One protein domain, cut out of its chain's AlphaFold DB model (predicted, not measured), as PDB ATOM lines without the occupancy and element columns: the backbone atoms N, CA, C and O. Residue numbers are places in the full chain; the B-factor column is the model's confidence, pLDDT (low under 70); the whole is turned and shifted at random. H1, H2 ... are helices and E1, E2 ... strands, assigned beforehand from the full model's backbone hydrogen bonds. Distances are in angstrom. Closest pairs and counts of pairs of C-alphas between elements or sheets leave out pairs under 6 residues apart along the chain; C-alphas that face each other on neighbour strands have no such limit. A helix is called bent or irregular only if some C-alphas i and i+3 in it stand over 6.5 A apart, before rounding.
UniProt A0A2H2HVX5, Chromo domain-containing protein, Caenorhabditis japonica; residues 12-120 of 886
ATOM      1  N   SER A  12      30.214  16.625  25.719       86.81
ATOM      2  CA  SER A  12      30.442  15.267  25.217       86.81
ATOM      3  C   SER A  12      29.335  14.310  25.669       86.81
ATOM      4  O   SER A  12      28.727  13.648  24.824       86.81
ATOM      5  N   ALA A  13      29.021  14.275  26.971       86.31
ATOM      6  CA  ALA A  13      27.982  13.417  27.549       86.31
ATOM      7  C   ALA A  13      27.445  13.941  28.896       86.31
ATOM      8  O   ALA A  13      28.153  14.628  29.631       86.31
ATOM      9  N   ILE A  14      26.225  13.530  29.255       87.62
ATOM     10  CA  ILE A  14      25.655  13.680  30.604       87.62
ATOM     11  C   ILE A  14      25.676  12.309  31.292       87.62
ATOM     12  O   ILE A  14      25.296  11.296  30.698       87.62
ATOM     13  N   LEU A  15      26.174  12.261  32.531       86.81
ATOM     14  CA  LEU A  15      26.556  11.017  33.213       86.81
ATOM     15  C   LEU A  15      25.668  10.646  34.408       86.81
ATOM     16  O   LEU A  15      25.537   9.464  34.725       86.81
ATOM     17  N   ASP A  16      25.102  11.638  35.089       87.81
ATOM     18  CA  ASP A  16      24.339  11.499  36.336       87.81
ATOM     19  C   ASP A  16      23.434  12.734  36.516       87.81
ATOM     20  O   ASP A  16      23.697  13.775  35.908       87.81
ATOM     21  N   HIS A  17      22.392  12.646  37.342       89.12
ATOM     22  CA  HIS A  17      21.532  13.787  37.682       89.12
ATOM     23  C   HIS A  17      21.073  13.715  39.142       89.12
ATOM     24  O   HIS A  17      20.943  12.634  39.715       89.12
ATOM     25  N   LYS A  18      20.825  14.874  39.756       88.06
ATOM     26  CA  LYS A  18      20.326  14.991  41.135       88.06
ATOM     27  C   LYS A  18      19.338  16.136  41.272       88.06
ATOM     28  O   LYS A  18      19.397  17.102  40.513       88.06
ATOM     29  N   LEU A  19      18.475  16.063  42.286       87.31
ATOM     30  CA  LEU A  19      17.742  17.236  42.757       87.31
ATOM     31  C   LEU A  19      18.741  18.303  43.211       87.31
ATOM     32  O   LEU A  19      19.701  18.014  43.927       87.31
ATOM     33  N   PHE A  20      18.500  19.547  42.808       84.88
ATOM     34  CA  PHE A  20      19.419  20.656  43.057       84.88
ATOM     35  C   PHE A  20      19.673  20.888  44.558       84.88
ATOM     36  O   PHE A  20      20.807  21.116  44.979       84.88
ATOM     37  N   LYS A  21      18.628  20.743  45.385       83.25
ATOM     38  CA  LYS A  21      18.728  20.844  46.847       83.25
ATOM     39  C   LYS A  21      19.632  19.761  47.446       83.25
ATOM     40  O   LYS A  21      20.504  20.080  48.251       83.25
ATOM     41  N   ASP A  22      19.461  18.505  47.034       86.62
ATOM     42  CA  ASP A  22      20.274  17.377  47.516       86.62
ATOM     43  C   ASP A  22      21.751  17.571  47.160       86.62
ATOM     44  O   ASP A  22      22.639  17.210  47.929       86.62
ATOM     45  N   LEU A  23      22.012  18.175  45.999       86.06
ATOM     46  CA  LEU A  23      23.349  18.476  45.506       86.06
ATOM     47  C   LEU A  23      24.018  19.603  46.314       86.06
ATOM     48  O   LEU A  23      25.158  19.433  46.745       86.06
ATOM     49  N   VAL A  24      23.293  20.683  46.634       85.00
ATOM     50  CA  VAL A  24      23.745  21.709  47.599       85.00
ATOM     51  C   VAL A  24      24.015  21.087  48.975       85.00
ATOM     52  O   VAL A  24      25.051  21.352  49.589       85.00
ATOM     53  N   GLU A  25      23.128  20.214  49.457       86.06
ATOM     54  CA  GLU A  25      23.309  19.511  50.729       86.06
ATOM     55  C   GLU A  25      24.501  18.539  50.731       86.06
ATOM     56  O   GLU A  25      25.164  18.393  51.758       86.06
ATOM     57  N   GLU A  26      24.797  17.859  49.621       86.94
ATOM     58  CA  GLU A  26      25.987  17.013  49.487       86.94
ATOM     59  C   GLU A  26      27.278  17.836  49.407       86.94
ATOM     60  O   GLU A  26      28.269  17.449  50.038       86.94
ATOM     61  N   SER A  27      27.272  18.982  48.718       86.12
ATOM     62  CA  SER A  27      28.420  19.893  48.679       86.12
ATOM     63  C   SER A  27      28.714  20.513  50.042       86.12
ATOM     64  O   SER A  27      29.866  20.483  50.465       86.12
ATOM     65  N   LEU A  28      27.700  20.953  50.800       84.75
ATOM     66  CA  LEU A  28      27.864  21.401  52.196       84.75
ATOM     67  C   LEU A  28      28.435  20.303  53.116       84.75
ATOM     68  O   LEU A  28      29.106  20.599  54.102       84.75
ATOM     69  N   LYS A  29      28.193  19.028  52.788       87.12
ATOM     70  CA  LYS A  29      28.728  17.847  53.492       87.12
ATOM     71  C   LYS A  29      30.083  17.382  52.914       87.12
ATOM     72  O   LYS A  29      30.498  16.259  53.200       87.12
ATOM     73  N   SER A  30      30.743  18.207  52.092       84.56
ATOM     74  CA  SER A  30      32.018  17.940  51.400       84.56
ATOM     75  C   SER A  30      32.053  16.633  50.593       84.56
ATOM     76  O   SER A  30      33.094  15.986  50.476       84.56
ATOM     77  N   LYS A  31      30.917  16.224  50.009       83.38
ATOM     78  CA  LYS A  31      30.823  15.003  49.186       83.38
ATOM     79  C   LYS A  31      31.035  15.245  47.693       83.38
ATOM     80  O   LYS A  31      31.397  14.304  46.992       83.38
ATOM     81  N   CYS A  32      30.811  16.463  47.211       82.75
ATOM     82  CA  CYS A  32      30.984  16.869  45.816       82.75
ATOM     83  C   CYS A  32      31.307  18.367  45.722       82.75
ATOM     84  O   CYS A  32      30.899  19.145  46.584       82.75
ATOM     85  N   LYS A  33      32.013  18.785  44.664       81.81
ATOM     86  CA  LYS A  33      32.147  20.208  44.312       81.81
ATOM     87  C   LYS A  33      31.008  20.622  43.374       81.81
ATOM     88  O   LYS A  33      30.633  19.839  42.501       81.81
ATOM     89  N   PHE A  34      30.505  21.841  43.554       78.19
ATOM     90  CA  PHE A  34      29.455  22.471  42.751       78.19
ATOM     91  C   PHE A  34      29.700  23.986  42.672       78.19
ATOM     92  O   PHE A  34      30.173  24.577  43.644       78.19
ATOM     93  N   SER A  35      29.409  24.598  41.525       64.44
ATOM     94  CA  SER A  35      29.658  26.010  41.211       64.44
ATOM     95  C   SER A  35      28.464  26.903  41.610       64.44
ATOM     96  O   SER A  35      27.358  26.717  41.113       64.44
ATOM     97  N   PRO A  36      28.639  27.929  42.471       54.94
ATOM     98  CA  PRO A  36      27.530  28.806  42.875       54.94
ATOM     99  C   PRO A  36      26.959  29.720  41.777       54.94
ATOM    100  O   PRO A  36      25.858  30.233  41.951       54.94
ATOM    101  N   GLY A  37      27.668  29.928  40.658       55.53
ATOM    102  CA  GLY A  37      27.202  30.758  39.527       55.53
ATOM    103  C   GLY A  37      25.987  30.191  38.776       55.53
ATOM    104  O   GLY A  37      25.435  30.836  37.894       55.53
ATOM    105  N   SER A  38      25.556  28.988  39.147       53.31
ATOM    106  CA  SER A  38      24.468  28.205  38.561       53.31
ATOM    107  C   SER A  38      23.053  28.587  39.032       53.31
ATOM    108  O   SER A  38      22.110  27.819  38.823       53.31
ATOM    109  N   ILE A  39      22.900  29.721  39.723       58.56
ATOM    110  CA  ILE A  39      21.655  30.160  40.374       58.56
ATOM    111  C   ILE A  39      21.326  31.568  39.887       58.56
ATOM    112  O   ILE A  39      22.067  32.515  40.143       58.56
ATOM    113  N   GLU A  40      20.211  31.680  39.172       53.38
ATOM    114  CA  GLU A  40      19.697  32.942  38.648       53.38
ATOM    115  C   GLU A  40      19.059  33.758  39.807       53.38
ATOM    116  O   GLU A  40      18.666  33.191  40.827       53.38
ATOM    117  N   GLU A  41      18.956  35.083  39.653       52.81
ATOM    118  CA  GLU A  41      18.144  35.997  40.492       52.81
ATOM    119  C   GLU A  41      18.399  35.900  42.028       52.81
ATOM    120  O   GLU A  41      17.797  35.108  42.760       52.81
ATOM    121  N   ASP A  42      19.326  36.737  42.522       57.03
ATOM    122  CA  ASP A  42      19.631  37.004  43.946       57.03
ATOM    123  C   ASP A  42      19.852  35.779  44.856       57.03
ATOM    124  O   ASP A  42      19.634  35.817  46.068       57.03
ATOM    125  N   ARG A  43      20.378  34.685  44.286       65.06
ATOM    126  CA  ARG A  43      20.644  33.405  44.978       65.06
ATOM    127  C   ARG A  43      19.370  32.733  45.506       65.06
ATOM    128  O   ARG A  43      19.420  31.994  46.495       65.06
ATOM    129  N   HIS A  44      18.222  33.003  44.888       69.00
ATOM    130  CA  HIS A  44      16.931  32.462  45.317       69.00
ATOM    131  C   HIS A  44      16.284  31.542  44.285       69.00
ATOM    132  O   HIS A  44      15.407  30.772  44.664       69.00
ATOM    133  N   ARG A  45      16.723  31.546  43.020       73.88
ATOM    134  CA  ARG A  45      16.043  30.815  41.948       73.88
ATOM    135  C   ARG A  45      16.947  29.837  41.214       73.88
ATOM    136  O   ARG A  45      17.928  30.208  40.574       73.88
ATOM    137  N   HIS A  46      16.593  28.559  41.267       79.94
ATOM    138  CA  HIS A  46      17.421  27.487  40.721       79.94
ATOM    139  C   HIS A  46      16.633  26.494  39.863       79.94
ATOM    140  O   HIS A  46      15.406  26.413  39.911       79.94
ATOM    141  N   SER A  47      17.359  25.711  39.067       82.19
ATOM    142  CA  SER A  47      16.791  24.588  38.313       82.19
ATOM    143  C   SER A  47      16.346  23.466  39.259       82.19
ATOM    144  O   SER A  47      16.955  23.272  40.310       82.19
ATOM    145  N   LYS A  48      15.325  22.685  38.885       83.31
ATOM    146  CA  LYS A  48      14.901  21.478  39.626       83.31
ATOM    147  C   LYS A  48      16.035  20.462  39.788       83.31
ATOM    148  O   LYS A  48      16.235  19.913  40.876       83.31
ATOM    149  N   TYR A  49      16.793  20.256  38.711       85.12
ATOM    150  CA  TYR A  49      17.885  19.293  38.629       85.12
ATOM    151  C   TYR A  49      19.236  19.960  38.343       85.12
ATOM    152  O   TYR A  49      19.318  20.990  37.667       85.12
ATOM    153  N   GLY A  50      20.294  19.321  38.846       86.88
ATOM    154  CA  GLY A  50      21.670  19.482  38.381       86.88
ATOM    155  C   GLY A  50      22.159  18.186  37.726       86.88
ATOM    156  O   GLY A  50      21.788  17.091  38.159       86.88
ATOM    157  N   TYR A  51      22.988  18.310  36.696       87.31
ATOM    158  CA  TYR A  51      23.459  17.228  35.832       87.31
ATOM    159  C   TYR A  51      24.990  17.152  35.852       87.31
ATOM    160  O   TYR A  51      25.665  18.177  35.800       87.31
ATOM    161  N   LEU A  52      25.553  15.944  35.914       89.31
ATOM    162  CA  LEU A  52      26.999  15.725  35.838       89.31
ATOM    163  C   LEU A  52      27.429  15.686  34.370       89.31
ATOM    164  O   LEU A  52      27.132  14.725  33.655       89.31
ATOM    165  N   VAL A  53      28.134  16.728  33.943       88.38
ATOM    166  CA  VAL A  53      28.551  16.963  32.561       88.38
ATOM    167  C   VAL A  53      29.976  16.466  32.334       88.38
ATOM    168  O   VAL A  53      30.864  16.624  33.172       88.38
ATOM    169  N   HIS A  54      30.200  15.869  31.166       88.69
ATOM    170  CA  HIS A  54      31.518  15.596  30.617       88.69
ATOM    171  C   HIS A  54      31.705  16.433  29.355       88.69
ATOM    172  O   HIS A  54      30.988  16.244  28.372       88.69
ATOM    173  N   TRP A  55      32.665  17.350  29.398       88.56
ATOM    174  CA  TRP A  55      33.040  18.221  28.287       88.56
ATOM    175  C   TRP A  55      33.913  17.480  27.264       88.56
ATOM    176  O   TRP A  55      34.618  16.532  27.616       88.56
ATOM    177  N   GLU A  56      33.838  17.880  25.998       84.56
ATOM    178  CA  GLU A  56      34.588  17.276  24.893       84.56
ATOM    179  C   GLU A  56      36.052  17.743  24.886       84.56
ATOM    180  O   GLU A  56      36.331  18.906  25.136       84.56
ATOM    181  N   ASN A  57      36.991  16.824  24.636       85.12
ATOM    182  CA  ASN A  57      38.451  16.991  24.786       85.12
ATOM    183  C   ASN A  57      38.998  17.145  26.227       85.12
ATOM    184  O   ASN A  57      40.204  16.996  26.418       85.12
ATOM    185  N   TYR A  58      38.155  17.333  27.247       84.38
ATOM    186  CA  TYR A  58      38.578  17.434  28.655       84.38
ATOM    187  C   TYR A  58      38.632  16.077  29.384       84.38
ATOM    188  O   TYR A  58      38.027  15.088  28.962       84.38
ATOM    189  N   SER A  59      39.351  16.001  30.511       85.06
ATOM    190  CA  SER A  59      39.524  14.759  31.275       85.06
ATOM    191  C   SER A  59      38.399  14.504  32.293       85.06
ATOM    192  O   SER A  59      37.535  15.339  32.555       85.06
ATOM    193  N   MET A  60      38.434  13.339  32.959       81.38
ATOM    194  CA  MET A  60      37.539  13.030  34.088       81.38
ATOM    195  C   MET A  60      37.609  14.077  35.218       81.38
ATOM    196  O   MET A  60      36.626  14.248  35.936       81.38
ATOM    197  N   LYS A  61      38.757  14.748  35.405       83.81
ATOM    198  CA  LYS A  61      38.963  15.717  36.494       83.81
ATOM    199  C   LYS A  61      38.193  17.022  36.286       83.81
ATOM    200  O   LYS A  61      37.873  17.673  37.274       83.81
ATOM    201  N   GLU A  62      37.908  17.371  35.034       83.44
ATOM    202  CA  GLU A  62      37.242  18.616  34.623       83.44
ATOM    203  C   GLU A  62      35.732  18.437  34.387       83.44
ATOM    204  O   GLU A  62      35.053  19.370  33.970       83.44
ATOM    205  N   ARG A  63      35.166  17.255  34.674       87.38
ATOM    206  CA  ARG A  63      33.707  17.067  34.729       87.38
ATOM    207  C   ARG A  63      33.109  18.003  35.791       87.38
ATOM    208  O   ARG A  63      33.608  18.039  36.917       87.38
ATOM    209  N   THR A  64      32.023  18.700  35.474       87.19
ATOM    210  CA  THR A  64      31.340  19.629  36.397       87.19
ATOM    211  C   THR A  64      29.884  19.229  36.629       87.19
ATOM    212  O   THR A  64      29.312  18.423  35.894       87.19
ATOM    213  N   TRP A  65      29.285  19.753  37.699       86.88
ATOM    214  CA  TRP A  65      27.849  19.638  37.950       86.88
ATOM    215  C   TRP A  65      27.177  20.933  37.494       86.88
ATOM    216  O   TRP A  65      27.344  21.959  38.143       86.88
ATOM    217  N   GLU A  66      26.419  20.871  36.402       85.69
ATOM    218  CA  GLU A  66      25.754  22.026  35.796       85.69
ATOM    219  C   GLU A  66      24.245  22.030  36.083       85.69
ATOM    220  O   GLU A  66      23.617  20.969  36.146       85.69
ATOM    221  N   PRO A  67      23.613  23.203  36.231       84.25
ATOM    222  CA  PRO A  67      22.169  23.318  36.313       84.25
ATOM    223  C   PRO A  67      21.545  23.128  34.926       84.25
ATOM    224  O   PRO A  67      22.143  23.437  33.895       84.25
ATOM    225  N   GLU A  68      20.277  22.732  34.893       82.25
ATOM    226  CA  GLU A  68      19.510  22.676  33.642       82.25
ATOM    227  C   GLU A  68      19.472  24.025  32.893       82.25
ATOM    228  O   GLU A  68      19.439  24.066  31.664       82.25
ATOM    229  N   SER A  69      19.560  25.140  33.627       77.94
ATOM    230  CA  SER A  69      19.629  26.496  33.080       77.94
ATOM    231  C   SER A  69      20.837  26.767  32.180       77.94
ATOM    232  O   SER A  69      20.694  27.602  31.284       77.94
ATOM    233  N   ASN A  70      21.962  26.074  32.391       77.69
ATOM    234  CA  ASN A  70      23.191  26.193  31.595       77.69
ATOM    235  C   ASN A  70      23.176  25.246  30.379       77.69
ATOM    236  O   ASN A  70      23.936  25.435  29.438       77.69
ATOM    237  N   LEU A  71      22.293  24.240  30.381       78.19
ATOM    238  CA  LEU A  71      22.223  23.170  29.377       78.19
ATOM    239  C   LEU A  71      21.024  23.316  28.416       78.19
ATOM    240  O   LEU A  71      20.693  22.393  27.665       78.19
ATOM    241  N   LYS A  72      20.351  24.476  28.438       65.69
ATOM    242  CA  LYS A  72      19.181  24.783  27.598       65.69
ATOM    243  C   LYS A  72      19.520  24.595  26.107       65.69
ATOM    244  O   LYS A  72      20.528  25.100  25.630       65.69
ATOM    245  N   LYS A  73      18.614  23.949  25.357       66.88
ATOM    246  CA  LYS A  73      18.700  23.661  23.902       66.88
ATOM    247  C   LYS A  73      19.746  22.614  23.461       66.88
ATOM    248  O   LYS A  73      19.927  22.434  22.259       66.88
ATOM    249  N   LEU A  74      20.402  21.891  24.372       78.56
ATOM    250  CA  LEU A  74      21.316  20.802  24.001       78.56
ATOM    251  C   LEU A  74      20.567  19.494  23.688       78.56
ATOM    252  O   LEU A  74      19.931  18.922  24.571       78.56
ATOM    253  N   LEU A  75      20.742  18.952  22.476       80.88
ATOM    254  CA  LEU A  75      20.170  17.656  22.060       80.88
ATOM    255  C   LEU A  75      20.508  16.517  23.041       80.88
ATOM    256  O   LEU A  75      19.635  15.748  23.435       80.88
ATOM    257  N   LYS A  76      21.757  16.465  23.525       83.31
ATOM    258  CA  LYS A  76      22.227  15.439  24.475       83.31
ATOM    259  C   LYS A  76      21.541  15.500  25.851       83.31
ATOM    260  O   LYS A  76      21.581  14.514  26.585       83.31
ATOM    261  N   LEU A  77      20.912  16.625  26.214       83.69
ATOM    262  CA  LEU A  77      20.061  16.710  27.406       83.69
ATOM    263  C   LEU A  77      18.710  16.028  27.164       83.69
ATOM    264  O   LEU A  77      18.255  15.292  28.035       83.69
ATOM    265  N   GLN A  78      18.115  16.211  25.985       82.62
ATOM    266  CA  GLN A  78      16.858  15.560  25.605       82.62
ATOM    267  C   GLN A  78      17.050  14.039  25.503       82.62
ATOM    268  O   GLN A  78      16.359  13.293  26.191       82.62
ATOM    269  N   GLU A  79      18.092  13.575  24.798       85.06
ATOM    270  CA  GLU A  79      18.476  12.150  24.737       85.06
ATOM    271  C   GLU A  79      18.650  11.519  26.136       85.06
ATOM    272  O   GLU A  79      18.284  10.363  26.368       85.06
ATOM    273  N   TYR A  80      19.219  12.266  27.091       86.38
ATOM    274  CA  TYR A  80      19.398  11.815  28.473       86.38
ATOM    275  C   TYR A  80      18.074  11.783  29.254       86.38
ATOM    276  O   TYR A  80      17.824  10.823  29.990       86.38
ATOM    277  N   LYS A  81      17.215  12.798  29.082       86.81
ATOM    278  CA  LYS A  81      15.887  12.874  29.709       86.81
ATOM    279  C   LYS A  81      14.958  11.769  29.210       86.81
ATOM    280  O   LYS A  81      14.415  11.038  30.040       86.81
ATOM    281  N   GLU A  82      14.839  11.584  27.894       87.00
ATOM    282  CA  GLU A  82      14.044  10.518  27.264       87.00
ATOM    283  C   GLU A  82      14.444   9.135  27.793       87.00
ATOM    284  O   GLU A  82      13.604   8.353  28.237       87.00
ATOM    285  N   LYS A  83      15.753   8.858  27.826       87.06
ATOM    286  CA  LYS A  83      16.333   7.584  28.275       87.06
ATOM    287  C   LYS A  83      16.052   7.237  29.743       87.06
ATOM    288  O   LYS A  83      16.161   6.069  30.116       87.06
ATOM    289  N   ILE A  84      15.735   8.229  30.575       84.38
ATOM    290  CA  ILE A  84      15.469   8.067  32.015       84.38
ATOM    291  C   ILE A  84      13.983   8.296  32.356       84.38
ATOM    292  O   ILE A  84      13.539   7.909  33.434       84.38
ATOM    293  N   GLY A  85      13.189   8.850  31.433       83.12
ATOM    294  CA  GLY A  85      11.776   9.176  31.651       83.12
ATOM    295  C   GLY A  85      11.557  10.492  32.408       83.12
ATOM    296  O   GLY A  85      10.577  10.620  33.142       83.12
ATOM    297  N   LEU A  86      12.470  11.458  32.268       84.12
ATOM    298  CA  LEU A  86      12.338  12.799  32.851       84.12
ATOM    299  C   LEU A  86      11.536  13.736  31.926       84.12
ATOM    300  O   LEU A  86      11.627  13.608  30.706       84.12
ATOM    301  N   PRO A  87      10.780  14.709  32.472       78.81
ATOM    302  CA  PRO A  87      10.046  15.682  31.667       78.81
ATOM    303  C   PRO A  87      10.994  16.661  30.959       78.81
ATOM    304  O   PRO A  87      11.920  17.203  31.566       78.81
ATOM    305  N   ASP A  88      10.724  16.936  29.681       76.00
ATOM    306  CA  ASP A  88      11.582  17.780  28.837       76.00
ATOM    307  C   ASP A  88      11.561  19.269  29.240       76.00
ATOM    308  O   ASP A  88      12.564  19.968  29.098       76.00
ATOM    309  N   ASN A  89      10.467  19.728  29.855       77.75
ATOM    310  CA  ASN A  89      10.298  21.102  30.338       77.75
ATOM    311  C   ASN A  89      11.286  21.464  31.464       77.75
ATOM    312  O   ASN A  89      11.433  20.720  32.434       77.75
ATOM    313  N   HIS A  90      11.891  22.654  31.377       80.81
ATOM    314  CA  HIS A  90      12.746  23.211  32.431       80.81
ATOM    315  C   HIS A  90      11.906  23.780  33.577       80.81
ATOM    316  O   HIS A  90      11.296  24.842  33.455       80.81
ATOM    317  N   GLU A  91      11.892  23.082  34.710       80.25
ATOM    318  CA  GLU A  91      11.263  23.561  35.942       80.25
ATOM    319  C   GLU A  91      12.256  24.380  36.790       80.25
ATOM    320  O   GLU A  91      13.334  23.897  37.159       80.25
ATOM    321  N   LYS A  92      11.864  25.610  37.143       79.62
ATOM    322  CA  LYS A  92      12.549  26.464  38.126       79.62
ATOM    323  C   LYS A  92      11.844  26.400  39.480       79.62
ATOM    324  O   LYS A  92      10.620  26.329  39.533       79.62
ATOM    325  N   TYR A  93      12.622  26.477  40.555       77.38
ATOM    326  CA  TYR A  93      12.146  26.546  41.934       77.38
ATOM    327  C   TYR A  93      12.748  27.762  42.635       77.38
ATOM    328  O   TYR A  93      13.950  28.019  42.526       77.38
ATOM    329  N   ASP A  94      11.903  28.466  43.384       76.62
ATOM    330  CA  ASP A  94      12.294  29.603  44.208       76.62
ATOM    331  C   ASP A  94      12.490  29.101  45.658       76.62
ATOM    332  O   ASP A  94      11.558  28.600  46.291       76.62
ATOM    333  N   TYR A  95      13.720  29.167  46.177       74.12
ATOM    334  CA  TYR A  95      14.112  28.674  47.501       74.12
ATOM    335  C   TYR A  95      15.135  29.609  48.159       74.12
ATOM    336  O   TYR A  95      16.245  29.809  47.665       74.12
ATOM    337  N   HIS A  96      14.779  30.162  49.320       74.00
ATOM    338  CA  HIS A  96      15.617  31.125  50.033       74.00
ATOM    339  C   HIS A  96      16.727  30.424  50.839       74.00
ATOM    340  O   HIS A  96      16.536  30.010  51.984       74.00
ATOM    341  N   TYR A  97      17.912  30.292  50.241       73.50
ATOM    342  CA  TYR A  97      19.121  29.860  50.946       73.50
ATOM    343  C   TYR A  97      19.661  30.996  51.826       73.50
ATOM    344  O   TYR A  97      19.961  32.081  51.329       73.50
ATOM    345  N   GLY A  98      19.841  30.742  53.126       70.81
ATOM    346  CA  GLY A  98      20.395  31.735  54.053       70.81
ATOM    347  C   GLY A  98      21.804  32.194  53.651       70.81
ATOM    348  O   GLY A  98      22.611  31.391  53.184       70.81
ATOM    349  N   ALA A  99      22.120  33.475  53.868       67.81
ATOM    350  CA  ALA A  99      23.300  34.156  53.315       67.81
ATOM    351  C   ALA A  99      24.641  33.402  53.476       67.81
ATOM    352  O   ALA A  99      25.468  33.394  52.564       67.81
ATOM    353  N   ASN A 100      24.833  32.710  54.604       75.50
ATOM    354  CA  ASN A 100      26.053  31.960  54.915       75.50
ATOM    355  C   ASN A 100      26.250  30.664  54.101       75.50
ATOM    356  O   ASN A 100      27.370  30.150  54.076       75.50
ATOM    357  N   VAL A 101      25.220  30.138  53.422       76.50
ATOM    358  CA  VAL A 101      25.298  28.883  52.646       76.50
ATOM    359  C   VAL A 101      26.391  28.950  51.576       76.50
ATOM    360  O   VAL A 101      27.145  27.998  51.409       76.50
ATOM    361  N   TRP A 102      26.551  30.092  50.906       74.38
ATOM    362  CA  TRP A 102      27.527  30.269  49.823       74.38
ATOM    363  C   TRP A 102      28.973  30.265  50.328       74.38
ATOM    364  O   TRP A 102      29.833  29.600  49.752       74.38
ATOM    365  N   ARG A 103      29.222  30.915  51.473       74.25
ATOM    366  CA  ARG A 103      30.520  30.876  52.167       74.25
ATOM    367  C   ARG A 103      30.837  29.467  52.676       74.25
ATOM    368  O   ARG A 103      31.978  29.025  52.587       74.25
ATOM    369  N   GLN A 104      29.829  28.744  53.167       77.94
ATOM    370  CA  GLN A 104      29.978  27.352  53.596       77.94
ATOM    371  C   GLN A 104      30.230  26.399  52.419       77.94
ATOM    372  O   GLN A 104      31.046  25.496  52.563       77.94
ATOM    373  N   LEU A 105      29.604  26.608  51.255       77.06
ATOM    374  CA  LEU A 105      29.843  25.810  50.047       77.06
ATOM    375  C   LEU A 105      31.282  25.942  49.534       77.06
ATOM    376  O   LEU A 105      31.890  24.921  49.227       77.06
ATOM    377  N   GLY A 106      31.852  27.154  49.507       76.19
ATOM    378  CA  GLY A 106      33.265  27.357  49.154       76.19
ATOM    379  C   GLY A 106      34.209  26.590  50.091       76.19
ATOM    380  O   GLY A 106      34.946  25.707  49.654       76.19
ATOM    381  N   LEU A 107      34.082  26.831  51.402       78.69
ATOM    382  CA  LEU A 107      34.861  26.144  52.445       78.69
ATOM    383  C   LEU A 107      34.654  24.617  52.460       78.69
ATOM    384  O   LEU A 107      35.530  23.866  52.893       78.69
ATOM    385  N   ALA A 108      33.492  24.130  52.020       80.38
ATOM    386  CA  ALA A 108      33.208  22.705  51.913       80.38
ATOM    387  C   ALA A 108      33.763  22.086  50.618       80.38
ATOM    388  O   ALA A 108      34.141  20.912  50.644       80.38
ATOM    389  N   ALA A 109      33.867  22.853  49.525       78.06
ATOM    390  CA  ALA A 109      34.436  22.427  48.243       78.06
ATOM    391  C   ALA A 109      35.969  22.268  48.282       78.06
ATOM    392  O   ALA A 109      36.520  21.411  47.585       78.06
ATOM    393  N   GLU A 110      36.666  23.044  49.116       78.31
ATOM    394  CA  GLU A 110      38.097  22.863  49.420       78.31
ATOM    395  C   GLU A 110      38.373  21.498  50.071       78.31
ATOM    396  O   GLU A 110      39.348  20.826  49.743       78.31
ATOM    397  N   ARG A 111      37.461  21.041  50.938       79.94
ATOM    398  CA  ARG A 111      37.574  19.805  51.736       79.94
ATOM    399  C   ARG A 111      37.199  18.517  50.982       79.94
ATOM    400  O   ARG A 111      37.194  17.444  51.583       79.94
ATOM    401  N   VAL A 112      36.852  18.593  49.694       80.81
ATOM    402  CA  VAL A 112      36.465  17.417  48.888       80.81
ATOM    403  C   VAL A 112      37.715  16.683  48.388       80.81
ATOM    404  O   VAL A 112      38.293  17.054  47.366       80.81
ATOM    405  N   ASP A 113      38.115  15.622  49.094       71.56
ATOM    406  CA  ASP A 113      39.257  14.777  48.716       71.56
ATOM    407  C   ASP A 113      38.962  13.883  47.493       71.56
ATOM    408  O   ASP A 113      38.181  12.924  47.543       71.56
ATOM    409  N   GLY A 114      39.661  14.180  46.396       78.25
ATOM    410  CA  GLY A 114      39.740  13.352  45.199       78.25
ATOM    411  C   GLY A 114      38.489  13.328  44.311       78.25
ATOM    412  O   GLY A 114      37.366  13.652  44.687       78.25
ATOM    413  N   PHE A 115      38.673  12.856  43.079       80.25
ATOM    414  CA  PHE A 115      37.684  12.957  41.994       80.25
ATOM    415  C   PHE A 115      36.530  11.931  42.064       80.25
ATOM    416  O   PHE A 115      35.831  11.706  41.079       80.25
ATOM    417  N   ARG A 116      36.294  11.270  43.211       76.56
ATOM    418  CA  ARG A 116      35.299  10.173  43.301       76.56
ATOM    419  C   ARG A 116      33.854  10.617  43.083       76.56
ATOM    420  O   ARG A 116      33.017   9.782  42.742       76.56
ATOM    421  N   TYR A 117      33.561  11.898  43.279       78.75
ATOM    422  CA  TYR A 117      32.236  12.466  43.048       78.75
ATOM    423  C   TYR A 117      31.915  12.641  41.553       78.75
ATOM    424  O   TYR A 117      30.743  12.564  41.196       78.75
ATOM    425  N   LEU A 118      32.940  12.756  40.696       84.12
ATOM    426  CA  LEU A 118      32.845  12.916  39.233       84.12
ATOM    427  C   LEU A 118      32.745  11.592  38.452       84.12
ATOM    428  O   LEU A 118      32.613  11.589  37.228       84.12
ATOM    429  N   MET A 119      32.821  10.453  39.142       81.94
ATOM    430  CA  MET A 119      32.565   9.142  38.543       81.94
ATOM    431  C   MET A 119      31.063   8.842  38.510       81.94
ATOM    432  O   MET A 119      30.370   8.996  39.514       81.94
ATOM    433  N   SER A 120      30.569   8.316  37.398       80.38
ATOM    434  CA  SER A 120      29.243   7.702  37.274       80.38
ATOM    435  C   SER A 120      29.068   6.496  38.213       80.38
ATOM    436  O   SER A 120      30.037   5.916  38.718       80.38
TER     437      SER A 120
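What this domain is: This is residues 12 to 120 of the 886 residues of the protein "Chromo domain-containing protein" of Caenorhabditis japonica (UniProt A0A2H2HVX5). A small twisted sheet of three strands, E1, E3 and E4, has helix H3 on one face and helix H1 on the opposite face, where H1 stands up from the sheet and meets H4 at a steep angle. E3 is reached from E2 round a sharp turn, and E2 pairs with E5 in a second, two-stranded ribbon with the short helix H2 at one end; the short helix H5 grazes the main sheet. The printed part has 109 residues with five named helices and five named strands, in the order E1 H1 H2 E2 E3 E4 H3 E5 H4 H5. The main sheet has the order E1 - E3 - E4 and the ribbon E2 - E5, both antiparallel, and the class is mixed, helices and strands. The whole is compact, with a radius of gyration of the C-alphas of 13.8 A and spans of 37 by 32 by 21 A.

Where its parts are: In the three-stranded sheet, E1 is residues 12 to 19, 21.7 A from first to last C-alpha, and begins at C-alpha 12 at (30.442, 15.267, 25.217). E1 bends by 51 degrees at residue 16. E3 is residues 49 to 55, 18.4 A long, and E4 is residues 64 to 67, 9.9 A long. The two-stranded sheet is made of E2, residues 45 to 47, and E5, residues 92 to 94. H1 is residues 20 to 28, 12.5 A long, H3 is residues 75 to 84, 14.6 A long, and H4 is residues 100 to 110, 16.1 A long, beginning at C-alpha 100 at (26.053, 31.960, 54.915). H2, residues 41 to 44, is neither bent nor irregular, but only just: C-alphas 41 and 44 are 6.1 A apart. H5 is residues 115 to 118 and ends at C-alpha 118 at (32.845, 12.916, 39.233).

How they stand to each other: The sheet E1 E3 E4 is strongly twisted, but only just, with its C-alphas up to 4.0 A off its best plane. E3 is its inner strand, antiparallel to the edge strand E1 at 159 degrees, with N 15 and O 52 2.9 A apart, within hydrogen-bond range. E3 and the other edge strand, E4, form a hairpin, antiparallel at 139 degrees, with N 51 and O 66 within range at 2.8 A. H1 and H3 are on opposite faces of this sheet. H1 lies over E1 and E3 at a height over the sheet of 9.4 A and stands up from it, its line rising 58 degrees. H3 lies over E1 at a height of 9.6 A, slantwise to the strands at 51 degrees to E1 on the local plane; the closest C-alphas of H3 and E1, those of Lys 76 and Ala 13, are 6.8 A apart. H5 only grazes the sheet, with residues 117 to 118. H4 is not on the sheet, but touches H1: their closest C-alphas, those of Leu 105 and Leu 28, are 5.3 A apart, and they run the same way at a steep tilt of 62 degrees. E2 runs on into E3 across a break of 1 residue, at 61 degrees. E2 and E5 are antiparallel at 147 degrees, with N 93 and O 46 within range at 2.9 A. H2 is not on the three-stranded sheet; the closest C-alphas of H2 and E5, those of His 44 and Asp 94, are 5.6 A apart. In H1, H3 and H4 every O i to N i+4 pair is within hydrogen-bond range, and H2 and H5 are too short for such a pair.

The domain as a whole: The two C-alphas farthest apart, those of Asn 57 and Gly 98, are 37.4 A apart. The printed part has no cut. The link from H1 to H2, residues 29 to 40, is long. The mean pLDDT of the printed part is 79.6; residues 35 to 44, 72 to 73 and 99 are under 70, of which 41 to 44 belong to H2.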